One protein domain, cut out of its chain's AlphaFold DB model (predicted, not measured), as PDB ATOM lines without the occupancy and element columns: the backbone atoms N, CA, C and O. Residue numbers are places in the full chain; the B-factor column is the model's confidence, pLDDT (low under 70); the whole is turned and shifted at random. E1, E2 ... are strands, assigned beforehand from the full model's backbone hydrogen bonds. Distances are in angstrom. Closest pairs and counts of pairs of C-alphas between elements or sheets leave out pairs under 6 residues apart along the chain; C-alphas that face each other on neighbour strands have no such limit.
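AT A GLANCE: This is residues 466 to 611 of the 611 residues of an uncharacterized protein of Burkholderia catarinensis (UniProt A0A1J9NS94). One strongly twisted sheet is rolled into a flattened, rough barrel, nearly closed: E3, E4 and E5 make one wall, E11, E7 and E8 continue from it round one side, and E9, E6, E2 and E1 make the wall opposite. The ring stays open between E1 and E3, whose closest C-alphas are 7.5 A apart, and the short strand E10 pairs with E6 alongside E9. The printed part has 146 residues with no named helix and eleven named strands, E1 to E11 in chain order. The sheet is branched and mixed, with E2 and E6 its one parallel pair, and the class is all strand. The whole is compact, with a radius of gyration of the C-alphas of 15.0 A, and spans 43 by 33 by 26 A.

IN THESE COORDINATES: The two longest strands by residues are E3, residues 489 to 501, 33.3 A from first to last C-alpha, and E4, residues 504 to 516, 38.0 A. E5 is residues 522 to 528, 19.7 A, and E11 is residues 602 to 610, 21.7 A. E7 is residues 554 to 561, 22.8 A, and E8 is residues 566 to 575, 27.5 A. E6 is residues 540 to 545, 16.1 A, and E2 is residues 473 to 477, 13.3 A. Three strands have three residues each: E1, residues 466 to 468, E9, residues 581 to 583, and E10, residues 591 to 593. C-alpha 466, where E1 begins, is at (20.888, -1.612, 2.106). C-alpha 504, where E4 begins, is at (17.916, 2.404, -19.291), and C-alpha 610, where E11 ends, is at (1.179, -4.809, 14.871).

HOW THE PARTS SIT: E3, E4 and E5 form a meander, each strand the antiparallel neighbour of the one before. E3 and E4 are a hairpin at 159 degrees, with N 497 and O 508 2.8 A apart, within hydrogen-bond range. On the other side of E4 is E5, also in a hairpin with it, at 150 degrees, with N 525 and O 513 at 2.8 A. E5 is antiparallel to E11 at 168 degrees, with N 526 and O 605 at 2.8 A. E11 has E7 on its other side, antiparallel at 162 degrees, with N 558 and O 606 at 2.8 A. E7, E8 and E9 form a second meander; N 557 and O 569 of the hairpin E7 and E8 are 2.8 A apart, and N 582 and O 574 of the hairpin E8 and E9 2.9 A. E6, E7, E8 and E9 make a Greek key, in which the first of four successive strands is the antiparallel neighbour of the fourth; N 583 and O 544 are 2.8 A apart. E6 has three neighbours: E9 beside residues 544 to 545 and E10 beside residues 540 to 542 on one side, and E2 on the other. E6 and E10 are antiparallel, with N 542 and O 591 at 2.8 A. E6 and E2 are parallel at 19 degrees, with N 543 and O 474 at 2.7 A. E1 and E2 are a hairpin, with N 468 and O 473 at 2.8 A. E1, E3 and E10 are edge strands. The closest C-alphas of E1 and E3 are those of Phe 467 and Leu 497, and those of E6 and E11 are Val 544 and Val 607, 7.4 A apart. E3 and E6 are apart.

THE WHOLE: The two C-alphas farthest apart are those of Ser 483 and Gly 503, at 45.7 A. The printed part has no cut and ends at Ser 611, the chain's last residue. The links E2 to E3 and E5 to E6 are long, with 11 residues each. The mean pLDDT of the printed part is 84.7; it is under 70 in residues 501 to 503, 531 to 537, 585 to 588 and 594 to 601.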
ATOM      1  N   GLU A 466      20.065  -0.830   3.024       95.38
ATOM      2  CA  GLU A 466      20.888  -1.612   2.106       95.38
ATOM      3  C   GLU A 466      20.142  -1.819   0.798       95.38
ATOM      4  O   GLU A 466      19.013  -2.304   0.781       95.38
ATOM      5  N   PHE A 467      20.784  -1.477  -0.312       93.75
ATOM      6  CA  PHE A 467      20.203  -1.639  -1.633       93.75
ATOM      7  C   PHE A 467      21.037  -2.605  -2.476       93.75
ATOM      8  O   PHE A 467      22.265  -2.547  -2.481       93.75
ATOM      9  N   ASP A 468      20.361  -3.533  -3.139       93.50
ATOM     10  CA  ASP A 468      20.924  -4.533  -4.039       93.50
ATOM     11  C   ASP A 468      20.224  -4.378  -5.388       93.50
ATOM     12  O   ASP A 468      19.167  -4.967  -5.643       93.50
ATOM     13  N   ALA A 469      20.789  -3.499  -6.215       91.38
ATOM     14  CA  ALA A 469      20.253  -3.117  -7.511       91.38
ATOM     15  C   ALA A 469      20.131  -4.315  -8.470       91.38
ATOM     16  O   ALA A 469      19.056  -4.457  -9.063       91.38
ATOM     17  N   PRO A 470      21.126  -5.230  -8.587       90.00
ATOM     18  CA  PRO A 470      21.003  -6.405  -9.452       90.00
ATOM     19  C   PRO A 470      19.783  -7.270  -9.123       90.00
ATOM     20  O   PRO A 470      19.116  -7.776 -10.025       90.00
ATOM     21  N   ASN A 471      19.466  -7.408  -7.833       88.81
ATOM     22  CA  ASN A 471      18.345  -8.219  -7.360       88.81
ATOM     23  C   ASN A 471      17.066  -7.409  -7.092       88.81
ATOM     24  O   ASN A 471      16.063  -7.994  -6.681       88.81
ATOM     25  N   LYS A 472      17.088  -6.085  -7.312       88.06
ATOM     26  CA  LYS A 472      15.988  -5.142  -7.045       88.06
ATOM     27  C   LYS A 472      15.435  -5.272  -5.625       88.06
ATOM     28  O   LYS A 472      14.223  -5.354  -5.423       88.06
ATOM     29  N   LYS A 473      16.330  -5.314  -4.635       90.69
ATOM     30  CA  LYS A 473      15.975  -5.436  -3.214       90.69
ATOM     31  C   LYS A 473      16.469  -4.233  -2.428       90.69
ATOM     32  O   LYS A 473      17.651  -3.910  -2.455       90.69
ATOM     33  N   LEU A 474      15.559  -3.609  -1.695       93.19
ATOM     34  CA  LEU A 474      15.838  -2.586  -0.701       93.19
ATOM     35  C   LEU A 474      15.548  -3.171   0.678       93.19
ATOM     36  O   LEU A 474      14.457  -3.678   0.912       93.19
ATOM     37  N   VAL A 475      16.493  -3.080   1.599       95.19
ATOM     38  CA  VAL A 475      16.328  -3.464   3.001       95.19
ATOM     39  C   VAL A 475      16.422  -2.212   3.858       95.19
ATOM     40  O   VAL A 475      17.251  -1.344   3.600       95.19
ATOM     41  N   THR A 476      15.595  -2.134   4.895       96.81
ATOM     42  CA  THR A 476      15.739  -1.140   5.966       96.81
ATOM     43  C   THR A 476      15.714  -1.840   7.317       96.81
ATOM     44  O   THR A 476      14.812  -2.638   7.565       96.81
ATOM     45  N   LEU A 477      16.658  -1.522   8.200       96.19
ATOM     46  CA  LEU A 477      16.683  -1.974   9.592       96.19
ATOM     47  C   LEU A 477      17.000  -0.782  10.491       96.19
ATOM     48  O   LEU A 477      18.156  -0.408  10.623       96.19
ATOM     49  N   ALA A 478      15.995  -0.204  11.135       95.56
ATOM     50  CA  ALA A 478      16.213   0.944  12.004       95.56
ATOM     51  C   ALA A 478      17.179   0.625  13.155       95.56
ATOM     52  O   ALA A 478      16.962  -0.344  13.879       95.56
ATOM     53  N   ARG A 479      18.222   1.441  13.356       95.31
ATOM     54  CA  ARG A 479      19.202   1.274  14.450       95.31
ATOM     55  C   ARG A 479      19.356   2.550  15.278       95.31
ATOM     56  O   ARG A 479      20.465   2.967  15.614       95.31
ATOM     57  N   LEU A 480      18.222   3.174  15.587       93.00
ATOM     58  CA  LEU A 480      18.145   4.346  16.458       93.00
ATOM     59  C   LEU A 480      18.673   4.007  17.868       93.00
ATOM     60  O   LEU A 480      18.483   2.873  18.325       93.00
ATOM     61  N   PRO A 481      19.332   4.950  18.565       92.06
ATOM     62  CA  PRO A 481      19.819   4.718  19.919       92.06
ATOM     63  C   PRO A 481      18.653   4.592  20.909       92.06
ATOM     64  O   PRO A 481      17.568   5.143  20.709       92.06
ATOM     65  N   SER A 482      18.901   3.922  22.030       91.50
ATOM     66  CA  SER A 482      17.936   3.702  23.112       91.50
ATOM     67  C   SER A 482      17.463   4.993  23.792       91.50
ATOM     68  O   SER A 482      16.462   4.981  24.508       91.50
ATOM     69  N   SER A 483      18.144   6.117  23.551       89.31
ATOM     70  CA  SER A 483      17.747   7.446  24.022       89.31
ATOM     71  C   SER A 483      16.541   8.038  23.284       89.31
ATOM     72  O   SER A 483      15.953   8.996  23.793       89.31
ATOM     73  N   PHE A 484      16.152   7.506  22.118       90.06
ATOM     74  CA  PHE A 484      14.981   7.998  21.391       90.06
ATOM     75  C   PHE A 484      13.686   7.646  22.132       90.06
ATOM     76  O   PHE A 484      13.387   6.489  22.427       90.06
ATOM     77  N   GLN A 485      12.882   8.669  22.388       88.88
ATOM     78  CA  GLN A 485      11.570   8.575  23.012       88.88
ATOM     79  C   GLN A 485      10.458   8.518  21.960       88.88
ATOM     80  O   GLN A 485      10.665   8.843  20.790       88.88
ATOM     81  N   ALA A 486       9.249   8.146  22.386       90.94
ATOM     82  CA  ALA A 486       8.068   8.168  21.529       90.94
ATOM     83  C   ALA A 486       7.893   9.537  20.839       90.94
ATOM     84  O   ALA A 486       7.926  10.583  21.486       90.94
ATOM     85  N   GLY A 487       7.701   9.520  19.521       88.81
ATOM     86  CA  GLY A 487       7.599  10.701  18.663       88.81
ATOM     87  C   GLY A 487       8.936  11.238  18.143       88.81
ATOM     88  O   GLY A 487       8.932  12.037  17.204       88.81
ATOM     89  N   ASN A 488      10.080  10.805  18.689       91.75
ATOM     90  CA  ASN A 488      11.377  11.132  18.098       91.75
ATOM     91  C   ASN A 488      11.525  10.422  16.752       91.75
ATOM     92  O   ASN A 488      11.220   9.232  16.623       91.75
ATOM     93  N   ASN A 489      12.012  11.167  15.764       91.50
ATOM     94  CA  ASN A 489      12.288  10.660  14.435       91.50
ATOM     95  C   ASN A 489      13.662  11.089  13.933       91.50
ATOM     96  O   ASN A 489      14.227  12.095  14.373       91.50
ATOM     97  N   PHE A 490      14.161  10.299  12.992       94.81
ATOM     98  CA  PHE A 490      15.267  10.656  12.123       94.81
ATOM     99  C   PHE A 490      14.875  10.299  10.692       94.81
ATOM    100  O   PHE A 490      14.335   9.218  10.443       94.81
ATOM    101  N   ALA A 491      15.114  11.213   9.762       95.88
ATOM    102  CA  ALA A 491      14.749  11.062   8.367       95.88
ATOM    103  C   ALA A 491      15.871  11.545   7.458       95.88
ATOM    104  O   ALA A 491      16.569  12.502   7.787       95.88
ATOM    105  N   VAL A 492      16.013  10.904   6.302       97.44
ATOM    106  CA  VAL A 492      16.837  11.393   5.196       97.44
ATOM    107  C   VAL A 492      15.991  11.385   3.931       97.44
ATOM    108  O   VAL A 492      15.381  10.372   3.597       97.44
ATOM    109  N   ASN A 493      15.958  12.519   3.244       95.12
ATOM    110  CA  ASN A 493      15.262  12.738   1.987       95.12
ATOM    111  C   ASN A 493      16.231  12.714   0.807       95.12
ATOM    112  O   ASN A 493      17.420  12.992   0.951       95.12
ATOM    113  N   ASN A 494      15.692  12.420  -0.373       92.88
ATOM    114  CA  ASN A 494      16.396  12.375  -1.650       92.88
ATOM    115  C   ASN A 494      17.553  11.369  -1.715       92.88
ATOM    116  O   ASN A 494      18.516  11.584  -2.454       92.88
ATOM    117  N   ILE A 495      17.457  10.249  -0.993       94.75
ATOM    118  CA  ILE A 495      18.410   9.143  -1.117       94.75
ATOM    119  C   ILE A 495      18.284   8.560  -2.528       94.75
ATOM    120  O   ILE A 495      17.196   8.104  -2.894       94.75
ATOM    121  N   PRO A 496      19.353   8.546  -3.340       90.81
ATOM    122  CA  PRO A 496      19.242   8.023  -4.684       90.81
ATOM    123  C   PRO A 496      19.349   6.490  -4.695       90.81
ATOM    124  O   PRO A 496      20.312   5.894  -4.205       90.81
ATOM    125  N   LEU A 497      18.347   5.852  -5.292       88.50
ATOM    126  CA  LEU A 497      18.283   4.418  -5.553       88.50
ATOM    127  C   LEU A 497      18.378   4.200  -7.061       88.50
ATOM    128  O   LEU A 497      17.541   4.688  -7.825       88.50
ATOM    129  N   TYR A 498      19.425   3.510  -7.489       84.81
ATOM    130  CA  TYR A 498      19.764   3.379  -8.897       84.81
ATOM    131  C   TYR A 498      19.250   2.061  -9.489       84.81
ATOM    132  O   TYR A 498      19.535   0.978  -8.991       84.81
ATOM    133  N   PHE A 499      18.519   2.132 -10.593       78.31
ATOM    134  CA  PHE A 499      17.925   0.975 -11.249       78.31
ATOM    135  C   PHE A 499      18.373   0.881 -12.699       78.31
ATOM    136  O   PHE A 499      18.387   1.875 -13.425       78.31
ATOM    137  N   HIS A 500      18.637  -0.346 -13.142       72.25
ATOM    138  CA  HIS A 500      18.711  -0.672 -14.558       72.25
ATOM    139  C   HIS A 500      17.421  -1.364 -15.000       72.25
ATOM    140  O   HIS A 500      17.061  -2.430 -14.490       72.25
ATOM    141  N   ASP A 501      16.722  -0.760 -15.960       67.38
ATOM    142  CA  ASP A 501      15.453  -1.259 -16.481       67.38
ATOM    143  C   ASP A 501      15.390  -1.153 -18.007       67.38
ATOM    144  O   ASP A 501      15.499  -0.068 -18.579       67.38
ATOM    145  N   GLY A 502      15.244  -2.293 -18.688       65.62
ATOM    146  CA  GLY A 502      15.128  -2.343 -20.150       65.62
ATOM    147  C   GLY A 502      16.295  -1.696 -20.913       65.62
ATOM    148  O   GLY A 502      16.087  -1.186 -22.009       65.62
ATOM    149  N   GLY A 503      17.501  -1.680 -20.332       67.75
ATOM    150  CA  GLY A 503      18.681  -1.011 -20.897       67.75
ATOM    151  C   GLY A 503      18.801   0.479 -20.558       67.75
ATOM    152  O   GLY A 503      19.776   1.106 -20.959       67.75
ATOM    153  N   ASN A 504      17.851   1.040 -19.802       71.69
ATOM    154  CA  ASN A 504      17.916   2.404 -19.291       71.69
ATOM    155  C   ASN A 504      18.356   2.425 -17.831       71.69
ATOM    156  O   ASN A 504      18.049   1.528 -17.047       71.69
ATOM    157  N   THR A 505      19.027   3.506 -17.468       75.75
ATOM    158  CA  THR A 505      19.319   3.862 -16.087       75.75
ATOM    159  C   THR A 505      18.234   4.788 -15.563       75.75
ATOM    160  O   THR A 505      17.937   5.806 -16.187       75.75
ATOM    161  N   ILE A 506      17.679   4.463 -14.400       78.94
ATOM    162  CA  ILE A 506      16.678   5.270 -13.703       78.94
ATOM    163  C   ILE A 506      17.156   5.488 -12.270       78.94
ATOM    164  O   ILE A 506      17.615   4.556 -11.616       78.94
ATOM    165  N   THR A 507      17.033   6.709 -11.757       82.31
ATOM    166  CA  THR A 507      17.312   7.010 -10.349       82.31
ATOM    167  C   THR A 507      16.025   7.424  -9.659       82.31
ATOM    168  O   THR A 507      15.438   8.449 -10.001       82.31
ATOM    169  N   VAL A 508      15.606   6.639  -8.670       83.12
ATOM    170  CA  VAL A 508      14.507   6.992  -7.768       83.12
ATOM    171  C   VAL A 508      15.081   7.756  -6.590       83.12
ATOM    172  O   VAL A 508      16.049   7.304  -5.981       83.12
ATOM    173  N   LYS A 509      14.481   8.893  -6.244       87.06
ATOM    174  CA  LYS A 509      14.806   9.595  -5.003       87.06
ATOM    175  C   LYS A 509      13.837   9.145  -3.920       87.06
ATOM    176  O   LYS A 509      12.629   9.332  -4.059       87.06
ATOM    177  N   ALA A 510      14.371   8.528  -2.874       89.12
ATOM    178  CA  ALA A 510      13.603   8.010  -1.756       89.12
ATOM    179  C   ALA A 510      13.843   8.839  -0.491       89.12
ATOM    180  O   ALA A 510      14.985   9.146  -0.144       89.12
ATOM    181  N   GLY A 511      12.764   9.143   0.217       93.75
ATOM    182  CA  GLY A 511      12.797   9.597   1.597       93.75
ATOM    183  C   GLY A 511      12.582   8.418   2.532       93.75
ATOM    184  O   GLY A 511      11.632   7.655   2.360       93.75
ATOM    185  N   ILE A 512      13.451   8.261   3.525       96.69
ATOM    186  CA  ILE A 512      13.304   7.256   4.578       96.69
ATOM    187  C   ILE A 512      13.203   7.971   5.914       96.69
ATOM    188  O   ILE A 512      14.110   8.715   6.282       96.69
ATOM    189  N   ALA A 513      12.122   7.722   6.651       96.56
ATOM    190  CA  ALA A 513      11.931   8.255   7.996       96.56
ATOM    191  C   ALA A 513      11.664   7.124   8.986       96.56
ATOM    192  O   ALA A 513      10.892   6.211   8.709       96.56
ATOM    193  N   GLN A 514      12.303   7.183  10.150       96.50
ATOM    194  CA  GLN A 514      12.124   6.210  11.223       96.50
ATOM    195  C   GLN A 514      11.677   6.930  12.481       96.50
ATOM    196  O   GLN A 514      12.372   7.820  12.972       96.50
ATOM    197  N   THR A 515      10.512   6.541  12.990       94.88
ATOM    198  CA  THR A 515       9.876   7.187  14.140       94.88
ATOM    199  C   THR A 515       9.651   6.174  15.249       94.88
ATOM    200  O   THR A 515       9.045   5.122  15.029       94.88
ATOM    201  N   MET A 516      10.093   6.506  16.462       93.31
ATOM    202  CA  MET A 516       9.735   5.743  17.654       93.31
ATOM    203  C   MET A 516       8.250   5.944  17.959       93.31
ATOM    204  O   MET A 516       7.794   7.063  18.201       93.31
ATOM    205  N   THR A 517       7.475   4.866  17.950       91.88
ATOM    206  CA  THR A 517       6.036   4.913  18.218       91.88
ATOM    207  C   THR A 517       5.755   5.016  19.719       91.88
ATOM    208  O   THR A 517       6.608   4.731  20.563       91.88
ATOM    209  N   ALA A 518       4.514   5.358  20.076       89.75
ATOM    210  CA  ALA A 518       4.058   5.364  21.470       89.75
ATOM    211  C   ALA A 518       4.169   3.991  22.165       89.75
ATOM    212  O   ALA A 518       4.261   3.932  23.388       89.75
ATOM    213  N   ASN A 519       4.202   2.898  21.397       85.75
ATOM    214  CA  ASN A 519       4.303   1.533  21.915       85.75
ATOM    215  C   ASN A 519       5.760   1.044  22.027       85.75
ATOM    216  O   ASN A 519       5.987  -0.141  22.265       85.75
ATOM    217  N   GLY A 520       6.748   1.924  21.816       85.75
ATOM    218  CA  GLY A 520       8.170   1.573  21.866       85.75
ATOM    219  C   GLY A 520       8.653   0.726  20.681       85.75
ATOM    220  O   GLY A 520       9.728   0.140  20.749       85.75
ATOM    221  N   THR A 521       7.863   0.640  19.607       90.25
ATOM    222  CA  THR A 521       8.275   0.053  18.322       90.25
ATOM    223  C   THR A 521       8.749   1.147  17.367       90.25
ATOM    224  O   THR A 521       8.657   2.331  17.684       90.25
ATOM    225  N   ILE A 522       9.225   0.764  16.181       94.62
ATOM    226  CA  ILE A 522       9.620   1.710  15.133       94.62
ATOM    227  C   ILE A 522       8.630   1.617  13.973       94.62
ATOM    228  O   ILE A 522       8.327   0.521  13.499       94.62
ATOM    229  N   GLU A 523       8.143   2.769  13.523       96.44
ATOM    230  CA  GLU A 523       7.512   2.927  12.215       96.44
ATOM    231  C   GLU A 523       8.583   3.381  11.218       96.44
ATOM    232  O   GLU A 523       9.327   4.321  11.499       96.44
ATOM    233  N   THR A 524       8.691   2.684  10.085       97.62
ATOM    234  CA  THR A 524       9.571   3.069   8.974       97.62
ATOM    235  C   THR A 524       8.720   3.507   7.794       97.62
ATOM    236  O   THR A 524       7.892   2.740   7.303       97.62
ATOM    237  N   ASP A 525       8.962   4.723   7.330       96.25
ATOM    238  CA  ASP A 525       8.348   5.293   6.145       96.25
ATOM    239  C   ASP A 525       9.300   5.199   4.956       96.25
ATOM    240  O   ASP A 525      10.473   5.551   5.066       96.25
ATOM    241  N   PHE A 526       8.753   4.801   3.812       93.44
ATOM    242  CA  PHE A 526       9.321   5.032   2.492       93.44
ATOM    243  C   PHE A 526       8.492   6.103   1.781       93.44
ATOM    244  O   PHE A 526       7.268   5.984   1.699       93.44
ATOM    245  N   ILE A 527       9.146   7.128   1.246       90.06
ATOM    246  CA  ILE A 527       8.535   8.260   0.549       90.06
ATOM    247  C   ILE A 527       9.173   8.369  -0.836       90.06
ATOM    248  O   ILE A 527      10.391   8.281  -0.966       90.06
ATOM    249  N   TYR A 528       8.367   8.556  -1.878       85.69
ATOM    250  CA  TYR A 528       8.883   8.887  -3.206       85.69
ATOM    251  C   TYR A 528       9.100  10.402  -3.293       85.69
ATOM    252  O   TYR A 528       8.140  11.155  -3.444       85.69
ATOM    253  N   ASP A 529      10.357  10.843  -3.191       82.38
ATOM    254  CA  ASP A 529      10.738  12.262  -3.261       82.38
ATOM    255  C   ASP A 529      10.884  12.756  -4.719       82.38
ATOM    256  O   ASP A 529      10.904  13.957  -4.981       82.38
ATOM    257  N   SER A 530      10.965  11.840  -5.693       72.81
ATOM    258  CA  SER A 530      10.889  12.137  -7.133       72.81
ATOM    259  C   SER A 530       9.484  11.918  -7.703       72.81
ATOM    260  O   SER A 530       8.716  11.114  -7.175       72.81
ATOM    261  N   ASP A 531       9.175  12.573  -8.833       65.19
ATOM    262  CA  ASP A 531       7.911  12.380  -9.564       65.19
ATOM    263  C   ASP A 531       7.612  10.871  -9.752       65.19
ATOM    264  O   ASP A 531       8.445  10.147 -10.314       65.19
ATOM    265  N   PRO A 532       6.453  10.367  -9.286       54.28
ATOM    266  CA  PRO A 532       6.025   8.982  -9.478       54.28
ATOM    267  C   PRO A 532       5.978   8.526 -10.945       54.28
ATOM    268  O   PRO A 532       6.023   7.327 -11.204       54.28
ATOM    269  N   ALA A 533       5.911   9.449 -11.912       55.72
ATOM    270  CA  ALA A 533       5.953   9.136 -13.341       55.72
ATOM    271  C   ALA A 533       7.370   8.833 -13.880       55.72
ATOM    272  O   ALA A 533       7.498   8.299 -14.981       55.72
ATOM    273  N   ALA A 534       8.429   9.157 -13.129       58.47
ATOM    274  CA  ALA A 534       9.836   8.976 -13.518       58.47
ATOM    275  C   ALA A 534      10.482   7.712 -12.911       58.47
ATOM    276  O   ALA A 534      11.698   7.641 -12.741       58.47
ATOM    277  N   GLN A 535       9.669   6.726 -12.538       66.06
ATOM    278  CA  GLN A 535      10.086   5.590 -11.726       66.06
ATOM    279  C   GLN A 535      10.309   4.304 -12.557       66.06
ATOM    280  O   GLN A 535       9.792   4.210 -13.673       66.06
ATOM    281  N   PRO A 536      11.059   3.293 -12.063       65.69
ATOM    282  CA  PRO A 536      11.340   2.088 -12.842       65.69
ATOM    283  C   PRO A 536      10.075   1.263 -13.078       65.69
ATOM    284  O   PRO A 536       9.393   0.863 -12.142       65.69
ATOM    285  N   VAL A 537       9.777   0.938 -14.334       64.19
ATOM    286  CA  VAL A 537       8.569   0.182 -14.713       64.19
ATOM    287  C   VAL A 537       8.547  -1.195 -14.045       64.19
ATOM    288  O   VAL A 537       7.495  -1.708 -13.670       64.19
ATOM    289  N   SER A 538       9.724  -1.785 -13.872       73.31
ATOM    290  CA  SER A 538       9.906  -3.128 -13.334       73.31
ATOM    291  C   SER A 538       9.839  -3.252 -11.810       73.31
ATOM    292  O   SER A 538       9.877  -4.385 -11.340       73.31
ATOM    293  N   GLY A 539       9.714  -2.157 -11.049       80.81
ATOM    294  CA  GLY A 539       9.559  -2.210  -9.589       80.81
ATOM    295  C   GLY A 539      10.747  -2.768  -8.811       80.81
ATOM    296  O   GLY A 539      11.798  -3.096  -9.363       80.81
ATOM    297  N   PHE A 540      10.578  -2.836  -7.493       86.25
ATOM    298  CA  PHE A 540      11.537  -3.454  -6.581       86.25
ATOM    299  C   PHE A 540      10.855  -3.962  -5.312       86.25
ATOM    300  O   PHE A 540       9.707  -3.641  -5.015       86.25
ATOM    301  N   HIS A 541      11.575  -4.772  -4.554       89.19
ATOM    302  CA  HIS A 541      11.110  -5.341  -3.303       89.19
ATOM    303  C   HIS A 541      11.682  -4.576  -2.113       89.19
ATOM    304  O   HIS A 541      12.900  -4.461  -1.983       89.19
ATOM    305  N   TRP A 542      10.817  -4.093  -1.223       91.62
ATOM    306  CA  TRP A 542      11.213  -3.468   0.034       91.62
ATOM    307  C   TRP A 542      11.023  -4.423   1.215       91.62
ATOM    308  O   TRP A 542       9.915  -4.847   1.539       91.62
ATOM    309  N   ILE A 543      12.124  -4.773   1.868       92.94
ATOM    310  CA  ILE A 543      12.199  -5.690   3.000       92.94
ATOM    311  C   ILE A 543      12.423  -4.862   4.267       92.94
ATOM    312  O   ILE A 543      13.526  -4.376   4.530       92.94
ATOM    313  N   VAL A 544      11.376  -4.715   5.076       94.69
ATOM    314  CA  VAL A 544      11.455  -3.957   6.333       94.69
ATOM    315  C   VAL A 544      11.817  -4.896   7.469       94.69
ATOM    316  O   VAL A 544      11.059  -5.810   7.787       94.69
ATOM    317  N   LYS A 545      12.964  -4.667   8.098       94.94
ATOM    318  CA  LYS A 545      13.422  -5.406   9.271       94.94
ATOM    319  C   LYS A 545      13.258  -4.568  10.533       94.94
ATOM    320  O   LYS A 545      13.386  -3.345  10.506       94.94
ATOM    321  N   PHE A 546      13.032  -5.242  11.654       94.19
ATOM    322  CA  PHE A 546      12.896  -4.609  12.964       94.19
ATOM    323  C   PHE A 546      13.947  -5.140  13.942       94.19
ATOM    324  O   PHE A 546      14.216  -6.341  13.930       94.19
ATOM    325  N   PRO A 547      14.490  -4.301  14.846       91.62
ATOM    326  CA  PRO A 547      15.440  -4.753  15.871       91.62
ATOM    327  C   PRO A 547      14.874  -5.824  16.807       91.62
ATOM    328  O   PRO A 547      15.598  -6.686  17.295       91.62
ATOM    329  N   SER A 548      13.570  -5.766  17.077       89.69
ATOM    330  CA  SER A 548      12.856  -6.723  17.917       89.69
ATOM    331  C   SER A 548      11.386  -6.766  17.523       89.69
ATOM    332  O   SER A 548      10.809  -5.738  17.172       89.69
ATOM    333  N   LYS A 549      10.767  -7.950  17.607       87.94
ATOM    334  CA  LYS A 549       9.326  -8.122  17.374       87.94
ATOM    335  C   LYS A 549       8.480  -7.963  18.631       87.94
ATOM    336  O   LYS A 549       7.282  -7.705  18.527       87.94
ATOM    337  N   GLY A 550       9.068  -8.130  19.818       87.88
ATOM    338  CA  GLY A 550       8.304  -8.268  21.060       87.88
ATOM    339  C   GLY A 550       7.233  -9.362  20.941       87.88
ATOM    340  O   GLY A 550       7.533 -10.484  20.536       87.88
ATOM    341  N   SER A 551       5.982  -9.024  21.257       89.00
ATOM    342  CA  SER A 551       4.814  -9.906  21.111       89.00
ATOM    343  C   SER A 551       4.075  -9.765  19.771       89.00
ATOM    344  O   SER A 551       3.043 -10.405  19.590       89.00
ATOM    345  N   ASN A 552       4.549  -8.914  18.857       91.75
ATOM    346  CA  ASN A 552       3.869  -8.655  17.588       91.75
ATOM    347  C   ASN A 552       3.969  -9.873  16.659       91.75
ATOM    348  O   ASN A 552       5.016 -10.523  16.577       91.75
ATOM    349  N   THR A 553       2.882 -10.160  15.941       91.12
ATOM    350  CA  THR A 553       2.799 -11.300  15.010       91.12
ATOM    351  C   THR A 553       2.696 -10.869  13.550       91.12
ATOM    352  O   THR A 553       2.906 -11.675  12.639       91.12
ATOM    353  N   GLN A 554       2.409  -9.589  13.319       92.50
ATOM    354  CA  GLN A 554       2.191  -9.012  12.006       92.50
ATOM    355  C   GLN A 554       2.871  -7.645  11.902       92.50
ATOM    356  O   GLN A 554       3.355  -7.067  12.879       92.50
ATOM    357  N   CYS A 555       2.886  -7.101  10.697       93.31
ATOM    358  CA  CYS A 555       3.196  -5.705  10.455       93.31
ATOM    359  C   CYS A 555       2.077  -5.062   9.639       93.31
ATOM    360  O   CYS A 555       1.558  -5.625   8.675       93.31
ATOM    361  N   LYS A 556       1.689  -3.872  10.090       94.56
ATOM    362  CA  LYS A 556       0.705  -3.007   9.458       94.56
ATOM    363  C   LYS A 556       1.426  -2.179   8.400       94.56
ATOM    364  O   LYS A 556       2.391  -1.486   8.720       94.56
ATOM    365  N   VAL A 557       0.931  -2.241   7.172       93.75
ATOM    366  CA  VAL A 557       1.435  -1.490   6.023       93.75
ATOM    367  C   VAL A 557       0.364  -0.494   5.608       93.75
ATOM    368  O   VAL A 557      -0.742  -0.896   5.257       93.75
ATOM    369  N   VAL A 558       0.680   0.796   5.662       93.94
ATOM    370  CA  VAL A 558      -0.224   1.872   5.246       93.94
ATOM    371  C   VAL A 558       0.320   2.511   3.981       93.94
ATOM    372  O   VAL A 558       1.389   3.117   4.006       93.94
ATOM    373  N   GLN A 559      -0.410   2.396   2.877       91.19
ATOM    374  CA  GLN A 559      -0.065   3.056   1.618       91.19
ATOM    375  C   GLN A 559      -0.859   4.352   1.504       91.19
ATOM    376  O   GLN A 559      -2.057   4.367   1.773       91.19
ATOM    377  N   THR A 560      -0.195   5.439   1.119       88.25
ATOM    378  CA  THR A 560      -0.809   6.752   0.885       88.25
ATOM    379  C   THR A 560      -0.636   7.136  -0.578       88.25
ATOM    380  O   THR A 560       0.479   7.094  -1.098       88.25
ATOM    381  N   TRP A 561      -1.727   7.521  -1.236       84.62
ATOM    382  CA  TRP A 561      -1.730   7.982  -2.627       84.62
ATOM    383  C   TRP A 561      -1.630   9.499  -2.739       84.62
ATOM    384  O   TRP A 561      -1.972  10.225  -1.809       84.62
ATOM    385  N   ALA A 562      -1.235   9.988  -3.916       81.25
ATOM    386  CA  ALA A 562      -1.107  11.419  -4.203       81.25
ATOM    387  C   ALA A 562      -2.392  12.234  -3.949       81.25
ATOM    388  O   ALA A 562      -2.312  13.414  -3.627       81.25
ATOM    389  N   ASN A 563      -3.578  11.618  -4.048       83.44
ATOM    390  CA  ASN A 563      -4.854  12.267  -3.714       83.44
ATOM    391  C   ASN A 563      -5.181  12.261  -2.201       83.44
ATOM    392  O   ASN A 563      -6.273  12.671  -1.813       83.44
ATOM    393  N   GLY A 564      -4.272  11.758  -1.360       84.25
ATOM    394  CA  GLY A 564      -4.413  11.644   0.092       84.25
ATOM    395  C   GLY A 564      -5.161  10.401   0.582       84.25
ATOM    396  O   GLY A 564      -5.234  10.182   1.789       84.25
ATOM    397  N   THR A 565      -5.708   9.572  -0.313       88.75
ATOM    398  CA  THR A 565      -6.366   8.314   0.078       88.75
ATOM    399  C   THR A 565      -5.348   7.381   0.730       88.75
ATOM    400  O   THR A 565      -4.170   7.399   0.368       88.75
ATOM    401  N   GLN A 566      -5.803   6.549   1.670       91.69
ATOM    402  CA  GLN A 566      -4.974   5.543   2.326       91.69
ATOM    403  C   GLN A 566      -5.598   4.152   2.261       91.69
ATOM    404  O   GLN A 566      -6.820   4.004   2.299       91.69
ATOM    405  N   SER A 567      -4.748   3.130   2.202       90.62
ATOM    406  CA  SER A 567      -5.119   1.736   2.432       90.62
ATOM    407  C   SER A 567      -4.260   1.173   3.544       90.62
ATOM    408  O   SER A 567      -3.111   1.574   3.729       90.62
ATOM    409  N   THR A 568      -4.826   0.211   4.261       94.00
ATOM    410  CA  THR A 568      -4.121  -0.523   5.303       94.00
ATOM    411  C   THR A 568      -4.143  -1.999   4.950       94.00
ATOM    412  O   THR A 568      -5.211  -2.580   4.757       94.00
ATOM    413  N   GLY A 569      -2.961  -2.598   4.883       90.75
ATOM    414  CA  GLY A 569      -2.749  -4.033   4.776       90.75
ATOM    415  C   GLY A 569      -2.012  -4.573   5.998       90.75
ATOM    416  O   GLY A 569      -1.396  -3.822   6.757       90.75
ATOM    417  N   TYR A 570      -2.061  -5.890   6.169       91.12
ATOM    418  CA  TYR A 570      -1.337  -6.598   7.220       91.12
ATOM    419  C   TYR A 570      -0.538  -7.735   6.597       91.12
ATOM    420  O   TYR A 570      -1.066  -8.506   5.796       91.12
ATOM    421  N   TYR A 571       0.732  -7.830   6.974       89.00
ATOM    422  CA  TYR A 571       1.654  -8.870   6.533       89.00
ATOM    423  C   TYR A 571       2.094  -9.690   7.740       89.00
ATOM    424  O   TYR A 571       2.266  -9.152   8.835       89.00
ATOM    425  N   ALA A 572       2.266 -10.998   7.553       86.38
ATOM    426  CA  ALA A 572       2.829 -11.848   8.591       86.38
ATOM    427  C   ALA A 572       4.276 -11.435   8.878       86.38
ATOM    428  O   ALA A 572       5.047 -11.153   7.961       86.38
ATOM    429  N   LEU A 573       4.644 -11.422  10.158       89.31
ATOM    430  CA  LEU A 573       6.018 -11.174  10.563       89.31
ATOM    431  C   LEU A 573       6.800 -12.490  10.538       89.31
ATOM    432  O   LEU A 573       6.456 -13.441  11.242       89.31
ATOM    433  N   THR A 574       7.862 -12.542   9.742       88.44
ATOM    434  CA  THR A 574       8.782 -13.683   9.668       88.44
ATOM    435  C   THR A 574      10.110 -13.340  10.348       88.44
ATOM    436  O   THR A 574      10.259 -12.269  10.941       88.44
ATOM    437  N   SER A 575      11.077 -14.256  10.305       86.62
ATOM    438  CA  SER A 575      12.455 -14.012  10.731       86.62
ATOM    439  C   SER A 575      13.399 -14.408   9.603       86.62
ATOM    440  O   SER A 575      13.168 -15.426   8.948       86.62
ATOM    441  N   ASP A 576      14.451 -13.621   9.378       83.75
ATOM    442  CA  ASP A 576      15.520 -14.013   8.458       83.75
ATOM    443  C   ASP A 576      16.405 -15.126   9.057       83.75
ATOM    444  O   ASP A 576      16.173 -15.603  10.172       83.75
ATOM    445  N   SER A 577      17.432 -15.558   8.318       79.44
ATOM    446  CA  SER A 577      18.359 -16.613   8.758       79.44
ATOM    447  C   SER A 577      19.094 -16.292  10.063       79.44
ATOM    448  O   SER A 577      19.578 -17.206  10.724       79.44
ATOM    449  N   ASN A 578      19.159 -15.013  10.443       79.38
ATOM    450  CA  ASN A 578      19.793 -14.533  11.666       79.38
ATOM    451  C   ASN A 578      18.765 -14.278  12.783       79.38
ATOM    452  O   ASN A 578      19.100 -13.721  13.826       79.38
ATOM    453  N   GLY A 579      17.502 -14.665  12.574       86.00
ATOM    454  CA  GLY A 579      16.419 -14.462  13.528       86.00
ATOM    455  C   GLY A 579      15.834 -13.047  13.526       86.00
ATOM    456  O   GLY A 579      14.941 -12.778  14.333       86.00
ATOM    457  N   VAL A 580      16.275 -12.149  12.633       90.62
ATOM    458  CA  VAL A 580      15.836 -10.747  12.622       90.62
ATOM    459  C   VAL A 580      14.394 -10.658  12.112       90.62
ATOM    460  O   VAL A 580      14.112 -11.111  10.996       90.62
ATOM    461  N   PRO A 581      13.466 -10.079  12.897       92.44
ATOM    462  CA  PRO A 581      12.082  -9.901  12.481       92.44
ATOM    463  C   PRO A 581      11.965  -9.124  11.175       92.44
ATOM    464  O   PRO A 581      12.520  -8.034  11.045       92.44
ATOM    465  N   THR A 582      11.216  -9.674  10.224       92.12
ATOM    466  CA  THR A 582      11.121  -9.152   8.860       92.12
ATOM    467  C   THR A 582       9.668  -9.084   8.406       92.12
ATOM    468  O   THR A 582       8.912 -10.047   8.537       92.12
ATOM    469  N   CYS A 583       9.280  -7.935   7.858       89.50
ATOM    470  CA  CYS A 583       8.008  -7.731   7.187       89.50
ATOM    471  C   CYS A 583       8.117  -8.111   5.708       89.50
ATOM    472  O   CYS A 583       8.878  -7.487   4.966       89.50
ATOM    473  N   GLY A 584       7.354  -9.114   5.265       72.06
ATOM    474  CA  GLY A 584       7.336  -9.530   3.862       72.06
ATOM    475  C   GLY A 584       6.399 -10.702   3.570       72.06
ATOM    476  O   GLY A 584       5.797 -11.271   4.480       72.06
ATOM    477  N   GLY A 585       6.271 -11.057   2.286       63.44
ATOM    478  CA  GLY A 585       5.578 -12.277   1.856       63.44
ATOM    479  C   GLY A 585       6.199 -13.548   2.449       63.44
ATOM    480  O   GLY A 585       7.353 -13.553   2.878       63.44
ATOM    481  N   SER A 586       5.447 -14.653   2.471       54.84
ATOM    482  CA  SER A 586       5.907 -15.950   3.006       54.84
ATOM    483  C   SER A 586       7.131 -16.529   2.281       54.84
ATOM    484  O   SER A 586       7.781 -17.429   2.800       54.84
ATOM    485  N   ASP A 587       7.433 -16.026   1.086       65.50
ATOM    486  CA  ASP A 587       8.606 -16.341   0.266       65.50
ATOM    487  C   ASP A 587       9.823 -15.441   0.562       65.50
ATOM    488  O   ASP A 587      10.864 -15.577  -0.079       65.50
ATOM    489  N   GLY A 588       9.710 -14.512   1.519       67.25
ATOM    490  CA  GLY A 588      10.766 -13.556   1.855       67.25
ATOM    491  C   GLY A 588      10.955 -12.450   0.814       67.25
ATOM    492  O   GLY A 588      11.948 -11.727   0.872       67.25
ATOM    493  N   SER A 589      10.019 -12.295  -0.128       75.12
ATOM    494  CA  SER A 589      10.115 -11.294  -1.193       75.12
ATOM    495  C   SER A 589       9.943  -9.855  -0.696       75.12
ATOM    496  O   SER A 589      10.352  -8.938  -1.383       75.12
ATOM    497  N   GLY A 590       9.406  -9.610   0.502       84.19
ATOM    498  CA  GLY A 590       9.156  -8.244   0.993       84.19
ATOM    499  C   GLY A 590       7.896  -7.606   0.393       84.19
ATOM    500  O   GLY A 590       7.037  -8.285  -0.164       84.19
ATOM    501  N   ILE A 591       7.759  -6.292   0.552       86.69
ATOM    502  CA  ILE A 591       6.656  -5.480   0.026       86.69
ATOM    503  C   ILE A 591       7.000  -5.074  -1.407       86.69
ATOM    504  O   ILE A 591       8.060  -4.503  -1.655       86.69
ATOM    505  N   TRP A 592       6.115  -5.363  -2.361       85.56
ATOM    506  CA  TRP A 592       6.314  -4.940  -3.747       85.56
ATOM    507  C   TRP A 592       6.093  -3.434  -3.904       85.56
ATOM    508  O   TRP A 592       5.019  -2.914  -3.593       85.56
ATOM    509  N   MET A 593       7.102  -2.756  -4.439       81.69
ATOM    510  CA  MET A 593       7.097  -1.336  -4.760       81.69
ATOM    511  C   MET A 593       6.847  -1.203  -6.269       81.69
ATOM    512  O   MET A 593       7.748  -1.419  -7.080       81.69
ATOM    513  N   SER A 594       5.591  -0.930  -6.647       69.19
ATOM    514  CA  SER A 594       5.185  -0.725  -8.045       69.19
ATOM    515  C   SER A 594       5.368   0.727  -8.457       69.19
ATOM    516  O   SER A 594       5.050   1.633  -7.688       69.19
ATOM    517  N   THR A 595       5.813   0.927  -9.694       61.34
ATOM    518  CA  THR A 595       6.257   2.237 -10.173       61.34
ATOM    519  C   THR A 595       5.738   2.607 -11.561       61.34
ATOM    520  O   THR A 595       6.160   3.602 -12.137       61.34
ATOM    521  N   GLY A 596       4.776   1.836 -12.081       51.12
ATOM    522  CA  GLY A 596       4.246   1.984 -13.439       51.12
ATOM    523  C   GLY A 596       2.719   2.021 -13.576       51.12
ATOM    524  O   GLY A 596       2.234   1.782 -14.678       51.12
ATOM    525  N   ASP A 597       1.941   2.290 -12.519       49.28
ATOM    526  CA  ASP A 597       0.480   2.438 -12.652       49.28
ATOM    527  C   ASP A 597       0.063   3.925 -12.749       49.28
ATOM    528  O   ASP A 597       0.124   4.644 -11.745       49.28
ATOM    529  N   PRO A 598      -0.405   4.404 -13.921       44.03
ATOM    530  CA  PRO A 598      -0.838   5.787 -14.125       44.03
ATOM    531  C   PRO A 598      -2.117   6.185 -13.361       44.03
ATOM    532  O   PRO A 598      -2.511   7.347 -13.424       44.03
ATOM    533  N   ASN A 599      -2.760   5.269 -12.624       44.22
ATOM    534  CA  ASN A 599      -3.918   5.559 -11.770       44.22
ATOM    535  C   ASN A 599      -3.612   5.490 -10.250       44.22
ATOM    536  O   ASN A 599      -4.513   5.764  -9.456       44.22
ATOM    537  N   TRP A 600      -2.383   5.138  -9.823       50.22
ATOM    538  CA  TRP A 600      -2.056   4.777  -8.422       50.22
ATOM    539  C   TRP A 600      -0.681   5.280  -7.945       50.22
ATOM    540  O   TRP A 600       0.118   4.516  -7.406       50.22
ATOM    541  N   SER A 601      -0.407   6.578  -8.074       66.06
ATOM    542  CA  SER A 601       0.800   7.237  -7.548       66.06
ATOM    543  C   SER A 601       0.855   7.198  -6.011       66.06
ATOM    544  O   SER A 601       0.474   8.162  -5.339       66.06
ATOM    545  N   VAL A 602       1.263   6.057  -5.447       74.25
ATOM    546  CA  VAL A 602       1.621   5.910  -4.031       74.25
ATOM    547  C   VAL A 602       2.773   6.868  -3.759       74.25
ATOM    548  O   VAL A 602       3.813   6.780  -4.400       74.25
ATOM    549  N   THR A 603       2.587   7.796  -2.831       82.19
ATOM    550  CA  THR A 603       3.603   8.786  -2.450       82.19
ATOM    551  C   THR A 603       4.349   8.374  -1.190       82.19
ATOM    552  O   THR A 603       5.501   8.757  -1.010       82.19
ATOM    553  N   LYS A 604       3.715   7.569  -0.331       88.62
ATOM    554  CA  LYS A 604       4.296   7.088   0.923       88.62
ATOM    555  C   LYS A 604       3.798   5.688   1.274       88.62
ATOM    556  O   LYS A 604       2.619   5.382   1.096       88.62
ATOM    557  N   ILE A 605       4.678   4.874   1.845       91.88
ATOM    558  CA  ILE A 605       4.347   3.603   2.487       91.88
ATOM    559  C   ILE A 605       4.935   3.608   3.897       91.88
ATOM    560  O   ILE A 605       6.142   3.742   4.056       91.88
ATOM    561  N   ALA A 606       4.083   3.453   4.907       95.56
ATOM    562  CA  ALA A 606       4.476   3.353   6.309       95.56
ATOM    563  C   ALA A 606       4.355   1.906   6.785       95.56
ATOM    564  O   ALA A 606       3.329   1.260   6.554       95.56
ATOM    565  N   VAL A 607       5.379   1.399   7.466       96.06
ATOM    566  CA  VAL A 607       5.413   0.027   7.979       96.06
ATOM    567  C   VAL A 607       5.738   0.044   9.466       96.06
ATOM    568  O   VAL A 607       6.781   0.537   9.885       96.06
ATOM    569  N   THR A 608       4.851  -0.539  10.269       95.94
ATOM    570  CA  THR A 608       5.033  -0.691  11.720       95.94
ATOM    571  C   THR A 608       4.634  -2.091  12.157       95.94
ATOM    572  O   THR A 608       3.767  -2.726  11.557       95.94
ATOM    573  N   LEU A 609       5.223  -2.567  13.249       94.81
ATOM    574  CA  LEU A 609       4.754  -3.772  13.925       94.81
ATOM    575  C   LEU A 609       3.310  -3.605  14.426       94.81
ATOM    576  O   LEU A 609       2.904  -2.507  14.825       94.81
ATOM    577  N   SER A 610       2.553  -4.702  14.380       90.88
ATOM    578  CA  SER A 610       1.179  -4.809  14.871       90.88
ATOM    579  C   SER A 610       0.949  -6.164  15.541       90.88
ATOM    580  O   SER A 610       1.499  -7.189  15.121       90.88
ATOM    581  N   SER A 611       0.112  -6.155  16.574       82.69
ATOM    582  CA  SER A 611      -0.340  -7.350  17.290       82.69
ATOM    583  C   SER A 611      -1.305  -8.173  16.462       82.69
ATOM    584  O   SER A 611      -2.251  -7.551  15.920       82.69
TER     585      SER A 611